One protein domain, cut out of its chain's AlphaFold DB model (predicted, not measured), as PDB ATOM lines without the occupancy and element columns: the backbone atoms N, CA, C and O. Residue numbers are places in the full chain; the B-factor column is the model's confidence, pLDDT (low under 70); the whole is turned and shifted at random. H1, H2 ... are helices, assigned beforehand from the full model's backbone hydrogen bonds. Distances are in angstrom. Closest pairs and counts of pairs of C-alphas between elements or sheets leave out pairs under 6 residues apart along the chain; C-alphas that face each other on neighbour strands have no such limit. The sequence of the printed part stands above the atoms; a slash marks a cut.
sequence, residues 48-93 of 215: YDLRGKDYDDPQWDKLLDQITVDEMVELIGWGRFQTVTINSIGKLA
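AT A GLANCE: This is residues 48 to 93 of the 215 residues of the protein "Beta-glucosidase-related glycosidase" of [Ruminococcus] gnavus CAG:126 (UniProt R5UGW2). This small domain has little regular structure: two short helices, H2 and H1, make one side, and the unnamed stretch of residues 78 to 93 folds back from the end of H2 past that helix. At the other end, residues 51 to 58 stick out as a free loop before H1. The printed part has 46 residues, with two named helices in the order H1, H2 and no named strand; the class is all helix, though the helices hold only 15 residues. It is only just compact, close to loose, with a radius of gyration of the C-alphas of 11.3 A and spans of 28 by 20 by 16 A.

IN THESE COORDINATES: Find C-alpha 69 at (-8.390, -10.728, -20.485); from there H2, residues 69 to 77, runs 12.0 A to C-alpha 77 at (-6.351, 0.379, -16.524). Go back to C-alpha 59 at (6.898, -21.298, -16.712) for H1, residues 59 to 64, 8.6 A long.

HOW THE PARTS SIT: Between H1 and H2, look at the four residues 65 to 68, a tight link. The two helices are apart, with no C-alpha of the one within 8 A of the other. In both, every O i to N i+4 pair is within hydrogen-bond range.

THE WHOLE: Look to Pro 58 and Phe 81 for the two C-alphas farthest apart, 29.9 A. The printed part has no cut, and no printed residue is under 70 in pLDDT.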
ATOM      1  N   TYR A  48       4.509 -15.888  -7.225       90.62
ATOM      2  CA  TYR A  48       5.598 -16.151  -6.286       90.62
ATOM      3  C   TYR A  48       6.459 -17.368  -6.671       90.62
ATOM      4  O   TYR A  48       7.656 -17.377  -6.379       90.62
ATOM      5  N   ASP A  49       5.891 -18.375  -7.347       90.44
ATOM      6  CA  ASP A  49       6.633 -19.564  -7.786       90.44
ATOM      7  C   ASP A  49       7.697 -19.226  -8.849       90.44
ATOM      8  O   ASP A  49       8.657 -19.982  -9.011       90.44
ATOM      9  N   LEU A  50       7.553 -18.096  -9.552       93.19
ATOM     10  CA  LEU A  50       8.482 -17.653 -10.596       93.19
ATOM     11  C   LEU A  50       9.584 -16.724 -10.066       93.19
ATOM     12  O   LEU A  50      10.423 -16.244 -10.829       93.19
ATOM     13  N   ARG A  51       9.636 -16.474  -8.753       92.19
ATOM     14  CA  ARG A  51      10.688 -15.640  -8.165       92.19
ATOM     15  C   ARG A  51      12.074 -16.235  -8.445       92.19
ATOM     16  O   ARG A  51      12.359 -17.370  -8.071       92.19
ATOM     17  N   GLY A  52      12.954 -15.430  -9.042       92.38
ATOM     18  CA  GLY A  52      14.333 -15.821  -9.356       92.38
ATOM     19  C   GLY A  52      14.467 -16.739 -10.572       92.38
ATOM     20  O   GLY A  52      15.550 -17.270 -10.805       92.38
ATOM     21  N   LYS A  53      13.384 -16.949 -11.326       94.69
ATOM     22  CA  LYS A  53      13.444 -17.597 -12.633       94.69
ATOM     23  C   LYS A  53      14.012 -16.646 -13.677       94.69
ATOM     24  O   LYS A  53      13.799 -15.437 -13.594       94.69
ATOM     25  N   ASP A  54      14.702 -17.214 -14.661       96.38
ATOM     26  CA  ASP A  54      15.173 -16.460 -15.817       96.38
ATOM     27  C   ASP A  54      13.987 -15.892 -16.605       96.38
ATOM     28  O   ASP A  54      12.881 -16.439 -16.576       96.38
ATOM     29  N   TYR A  55      14.226 -14.795 -17.322       92.25
ATOM     30  CA  TYR A  55      13.208 -14.125 -18.136       92.25
ATOM     31  C   TYR A  55      12.567 -15.066 -19.170       92.25
ATOM     32  O   TYR A  55      11.357 -15.032 -19.362       92.25
ATOM     33  N   ASP A  56      13.362 -15.961 -19.761       95.19
ATOM     34  CA  ASP A  56      12.911 -16.919 -20.776       95.19
ATOM     35  C   ASP A  56      12.477 -18.282 -20.184       95.19
ATOM     36  O   ASP A  56      12.355 -19.266 -20.918       95.19
ATOM     37  N   ASP A  57      12.280 -18.400 -18.860       96.44
ATOM     38  CA  ASP A  57      11.790 -19.654 -18.264       96.44
ATOM     39  C   ASP A  57      10.381 -19.975 -18.818       96.44
ATOM     40  O   ASP A  57       9.464 -19.161 -18.687       96.44
ATOM     41  N   PRO A  58      10.149 -21.170 -19.398       92.88
ATOM     42  CA  PRO A  58       8.865 -21.532 -20.013       92.88
ATOM     43  C   PRO A  58       7.690 -21.589 -19.020       92.88
ATOM     44  O   PRO A  58       6.541 -21.788 -19.415       92.88
ATOM     45  N   GLN A  59       7.946 -21.475 -17.713       91.19
ATOM     46  CA  GLN A  59       6.898 -21.298 -16.712       91.19
ATOM     47  C   GLN A  59       6.209 -19.931 -16.800       91.19
ATOM     48  O   GLN A  59       5.064 -19.843 -16.358       91.19
ATOM     49  N   TRP A  60       6.840 -18.905 -17.387       94.50
ATOM     50  CA  TRP A  60       6.200 -17.605 -17.620       94.50
ATOM     51  C   TRP A  60       4.969 -17.736 -18.511       94.50
ATOM     52  O   TRP A  60       3.897 -17.298 -18.105       94.50
ATOM     53  N   ASP A  61       5.079 -18.430 -19.645       93.62
ATOM     54  CA  ASP A  61       3.941 -18.666 -20.543       93.62
ATOM     55  C   ASP A  61       2.803 -19.388 -19.811       93.62
ATOM     56  O   ASP A  61       1.655 -18.953 -19.834       93.62
ATOM     57  N   LYS A  62       3.139 -20.429 -19.037       90.25
ATOM     58  CA  LYS A  62       2.155 -21.177 -18.241       90.25
ATOM     59  C   LYS A  62       1.485 -20.327 -17.168       90.25
ATOM     60  O   LYS A  62       0.339 -20.598 -16.831       90.25
ATOM     61  N   LEU A  63       2.196 -19.360 -16.589       91.81
ATOM     62  CA  LEU A  63       1.626 -18.428 -15.622       91.81
ATOM     63  C   LEU A  63       0.656 -17.472 -16.322       91.81
ATOM     64  O   LEU A  63      -0.468 -17.300 -15.853       91.81
ATOM     65  N   LEU A  64       1.101 -16.870 -17.427       92.44
ATOM     66  CA  LEU A  64       0.363 -15.865 -18.191       92.44
ATOM     67  C   LEU A  64      -0.905 -16.439 -18.832       92.44
ATOM     68  O   LEU A  64      -1.927 -15.760 -18.827       92.44
ATOM     69  N   ASP A  65      -0.880 -17.701 -19.267       91.50
ATOM     70  CA  ASP A  65      -2.050 -18.430 -19.779       91.50
ATOM     71  C   ASP A  65      -3.186 -18.561 -18.744       91.50
ATOM     72  O   ASP A  65      -4.334 -18.834 -19.102       91.50
ATOM     73  N   GLN A  66      -2.895 -18.372 -17.451       90.12
ATOM     74  CA  GLN A  66      -3.911 -18.376 -16.392       90.12
ATOM     75  C   GLN A  66      -4.586 -17.010 -16.213       90.12
ATOM     76  O   GLN A  66      -5.660 -16.953 -15.614       90.12
ATOM     77  N   ILE A  67      -3.981 -15.926 -16.713       92.69
ATOM     78  CA  ILE A  67      -4.505 -14.568 -16.560       92.69
ATOM     79  C   ILE A  67      -5.625 -14.345 -17.574       92.69
ATOM     80  O   ILE A  67      -5.459 -14.527 -18.779       92.69
ATOM     81  N   THR A  68      -6.784 -13.914 -17.088       92.94
ATOM     82  CA  THR A  68      -7.921 -13.593 -17.959       92.94
ATOM     83  C   THR A  68      -7.744 -12.237 -18.646       92.94
ATOM     84  O   THR A  68      -7.075 -11.346 -18.128       92.94
ATOM     85  N   VAL A  69      -8.400 -12.033 -19.795       95.25
ATOM     86  CA  VAL A  69      -8.390 -10.728 -20.485       95.25
ATOM     87  C   VAL A  69      -8.926  -9.614 -19.581       95.25
ATOM     88  O   VAL A  69      -8.356  -8.528 -19.568       95.25
ATOM     89  N   ASP A  70      -9.964  -9.884 -18.786       95.88
ATOM     90  CA  ASP A  70     -10.524  -8.907 -17.845       95.88
ATOM     91  C   ASP A  70      -9.496  -8.497 -16.777       95.88
ATOM     92  O   ASP A  70      -9.311  -7.311 -16.517       95.88
ATOM     93  N   GLU A  71      -8.754  -9.458 -16.212       94.94
ATOM     94  CA  GLU A  71      -7.655  -9.163 -15.284       94.94
ATOM     95  C   GLU A  71      -6.530  -8.353 -15.949       94.94
ATOM     96  O   GLU A  71      -5.976  -7.451 -15.320       94.94
ATOM     97  N   MET A  72      -6.204  -8.623 -17.220       95.19
ATOM     98  CA  MET A  72      -5.226  -7.821 -17.971       95.19
ATOM     99  C   MET A  72      -5.711  -6.382 -18.185       95.19
ATOM    100  O   MET A  72      -4.926  -5.441 -18.054       95.19
ATOM    101  N   VAL A  73      -6.999  -6.200 -18.496       95.94
ATOM    102  CA  VAL A  73      -7.617  -4.877 -18.666       95.94
ATOM    103  C   VAL A  73      -7.563  -4.089 -17.361       95.94
ATOM    104  O   VAL A  73      -7.146  -2.933 -17.380       95.94
ATOM    105  N   GLU A  74      -7.914  -4.705 -16.232       95.00
ATOM    106  CA  GLU A  74      -7.814  -4.067 -14.915       95.00
ATOM    107  C   GLU A  74      -6.358  -3.712 -14.572       95.00
ATOM    108  O   GLU A  74      -6.076  -2.597 -14.126       95.00
ATOM    109  N   LEU A  75      -5.406  -4.614 -14.837       93.62
ATOM    110  CA  LEU A  75      -3.985  -4.367 -14.578       93.62
ATOM    111  C   LEU A  75      -3.458  -3.134 -15.313       93.62
ATOM    112  O   LEU A  75      -2.775  -2.308 -14.712       93.62
ATOM    113  N   ILE A  76      -3.791  -3.004 -16.597       92.75
ATOM    114  CA  ILE A  76      -3.356  -1.880 -17.431       92.75
ATOM    115  C   ILE A  76      -4.155  -0.610 -17.094       92.75
ATOM    116  O   ILE A  76      -3.598   0.488 -17.086       92.75
ATOM    117  N   GLY A  77      -5.449  -0.743 -16.790       93.88
ATOM    118  CA  GLY A  77      -6.351   0.379 -16.524       93.88
ATOM    119  C   GLY A  77      -6.026   1.160 -15.248       93.88
ATOM    120  O   GLY A  77      -6.265   2.367 -15.193       93.88
ATOM    121  N   TRP A  78      -5.442   0.505 -14.241       89.56
ATOM    122  CA  TRP A  78      -5.156   1.106 -12.931       89.56
ATOM    123  C   TRP A  78      -3.687   1.494 -12.692       89.56
ATOM    124  O   TRP A  78      -3.356   1.936 -11.592       89.56
ATOM    125  N   GLY A  79      -2.826   1.415 -13.709       84.56
ATOM    126  CA  GLY A  79      -1.362   1.541 -13.610       84.56
ATOM    127  C   GLY A  79      -0.768   2.919 -13.270       84.56
ATOM    128  O   GLY A  79       0.378   3.172 -13.623       84.56
ATOM    129  N   ARG A  80      -1.516   3.853 -12.660       85.56
ATOM    130  CA  ARG A  80      -1.019   5.227 -12.419       85.56
ATOM    131  C   ARG A  80      -0.146   5.372 -11.171       85.56
ATOM    132  O   ARG A  80       0.811   6.127 -11.218       85.56
ATOM    133  N   PHE A  81      -0.558   4.761 -10.063       89.56
ATOM    134  CA  PHE A  81       0.117   4.793  -8.749       89.56
ATOM    135  C   PHE A  81      -0.056   3.455  -8.018       89.56
ATOM    136  O   PHE A  81       0.037   3.374  -6.795       89.56
ATOM    137  N   GLN A  82      -0.445   2.419  -8.754       91.50
ATOM    138  CA  GLN A  82      -0.721   1.108  -8.204       91.50
ATOM    139  C   GLN A  82      -0.724   0.065  -9.310       91.50
ATOM    140  O   GLN A  82      -0.971   0.370 -10.477       91.50
ATOM    141  N   THR A  83      -0.569  -1.190  -8.914       93.19
ATOM    142  CA  THR A  83      -1.002  -2.326  -9.725       93.19
ATOM    143  C   THR A  83      -2.074  -3.086  -8.964       93.19
ATOM    144  O   THR A  83      -2.013  -3.190  -7.740       93.19
ATOM    145  N   VAL A  84      -3.068  -3.623  -9.667       94.69
ATOM    146  CA  VAL A  84      -4.131  -4.406  -9.024       94.69
ATOM    147  C   VAL A  84      -3.663  -5.823  -8.696       94.69
ATOM    148  O   VAL A  84      -2.652  -6.324  -9.212       94.69
ATOM    149  N   THR A  85      -4.425  -6.471  -7.819       94.31
ATOM    150  CA  THR A  85      -4.327  -7.907  -7.567       94.31
ATOM    151  C   THR A  85      -4.745  -8.678  -8.819       94.31
ATOM    152  O   THR A  85      -5.761  -8.350  -9.427       94.31
ATOM    153  N   ILE A  86      -4.009  -9.736  -9.161       94.00
ATOM    154  CA  ILE A  86      -4.402 -10.707 -10.191       94.00
ATOM    155  C   ILE A  86      -4.613 -12.039  -9.484       94.00
ATOM    156  O   ILE A  86      -3.656 -12.729  -9.120       94.00
ATOM    157  N   ASN A  87      -5.880 -12.349  -9.209       88.69
ATOM    158  CA  ASN A  87      -6.258 -13.458  -8.338       88.69
ATOM    159  C   ASN A  87      -5.915 -14.809  -8.967       88.69
ATOM    160  O   ASN A  87      -5.504 -15.713  -8.241       88.69
ATOM    161  N   SER A  88      -6.042 -14.933 -10.293       88.94
ATOM    162  CA  SER A  88      -5.735 -16.164 -11.038       88.94
ATOM    163  C   SER A  88      -4.301 -16.663 -10.857       88.94
ATOM    164  O   SER A  88      -4.056 -17.860 -10.974       88.94
ATOM    165  N   ILE A  89      -3.369 -15.767 -10.525       91.12
ATOM    166  CA  ILE A  89      -1.951 -16.085 -10.319       91.12
ATOM    167  C   ILE A  89      -1.439 -15.672  -8.935       91.12
ATOM    168  O   ILE A  89      -0.232 -15.652  -8.702       91.12
ATOM    169  N   GLY A  90      -2.322 -15.289  -8.011       89.00
ATOM    170  CA  GLY A  90      -1.934 -14.872  -6.660       89.00
ATOM    171  C   GLY A  90      -1.022 -13.636  -6.605       89.00
ATOM    172  O   GLY A  90      -0.300 -13.452  -5.624       89.00
ATOM    173  N   LYS A  91      -1.020 -12.781  -7.638       93.00
ATOM    174  CA  LYS A  91      -0.256 -11.523  -7.627       93.00
ATOM    175  C   LYS A  91      -0.977 -10.517  -6.733       93.00
ATOM    176  O   LYS A  91      -2.132 -10.192  -6.993       93.00
ATOM    177  N   LEU A  92      -0.285  -9.973  -5.735       93.19
ATOM    178  CA  LEU A  92      -0.815  -8.919  -4.867       93.19
ATOM    179  C   LEU A  92      -0.839  -7.553  -5.570       93.19
ATOM    180  O   LEU A  92      -0.068  -7.302  -6.503       93.19
ATOM    181  N   ALA A  93      -1.718  -6.670  -5.099       94.19
ATOM    182  CA  ALA A  93      -1.683  -5.261  -5.460       94.19
ATOM    183  C   ALA A  93      -0.422  -4.577  -4.908       94.19
ATOM    184  O   ALA A  93       0.090  -4.967  -3.855       94.19
TER     185      ALA A  93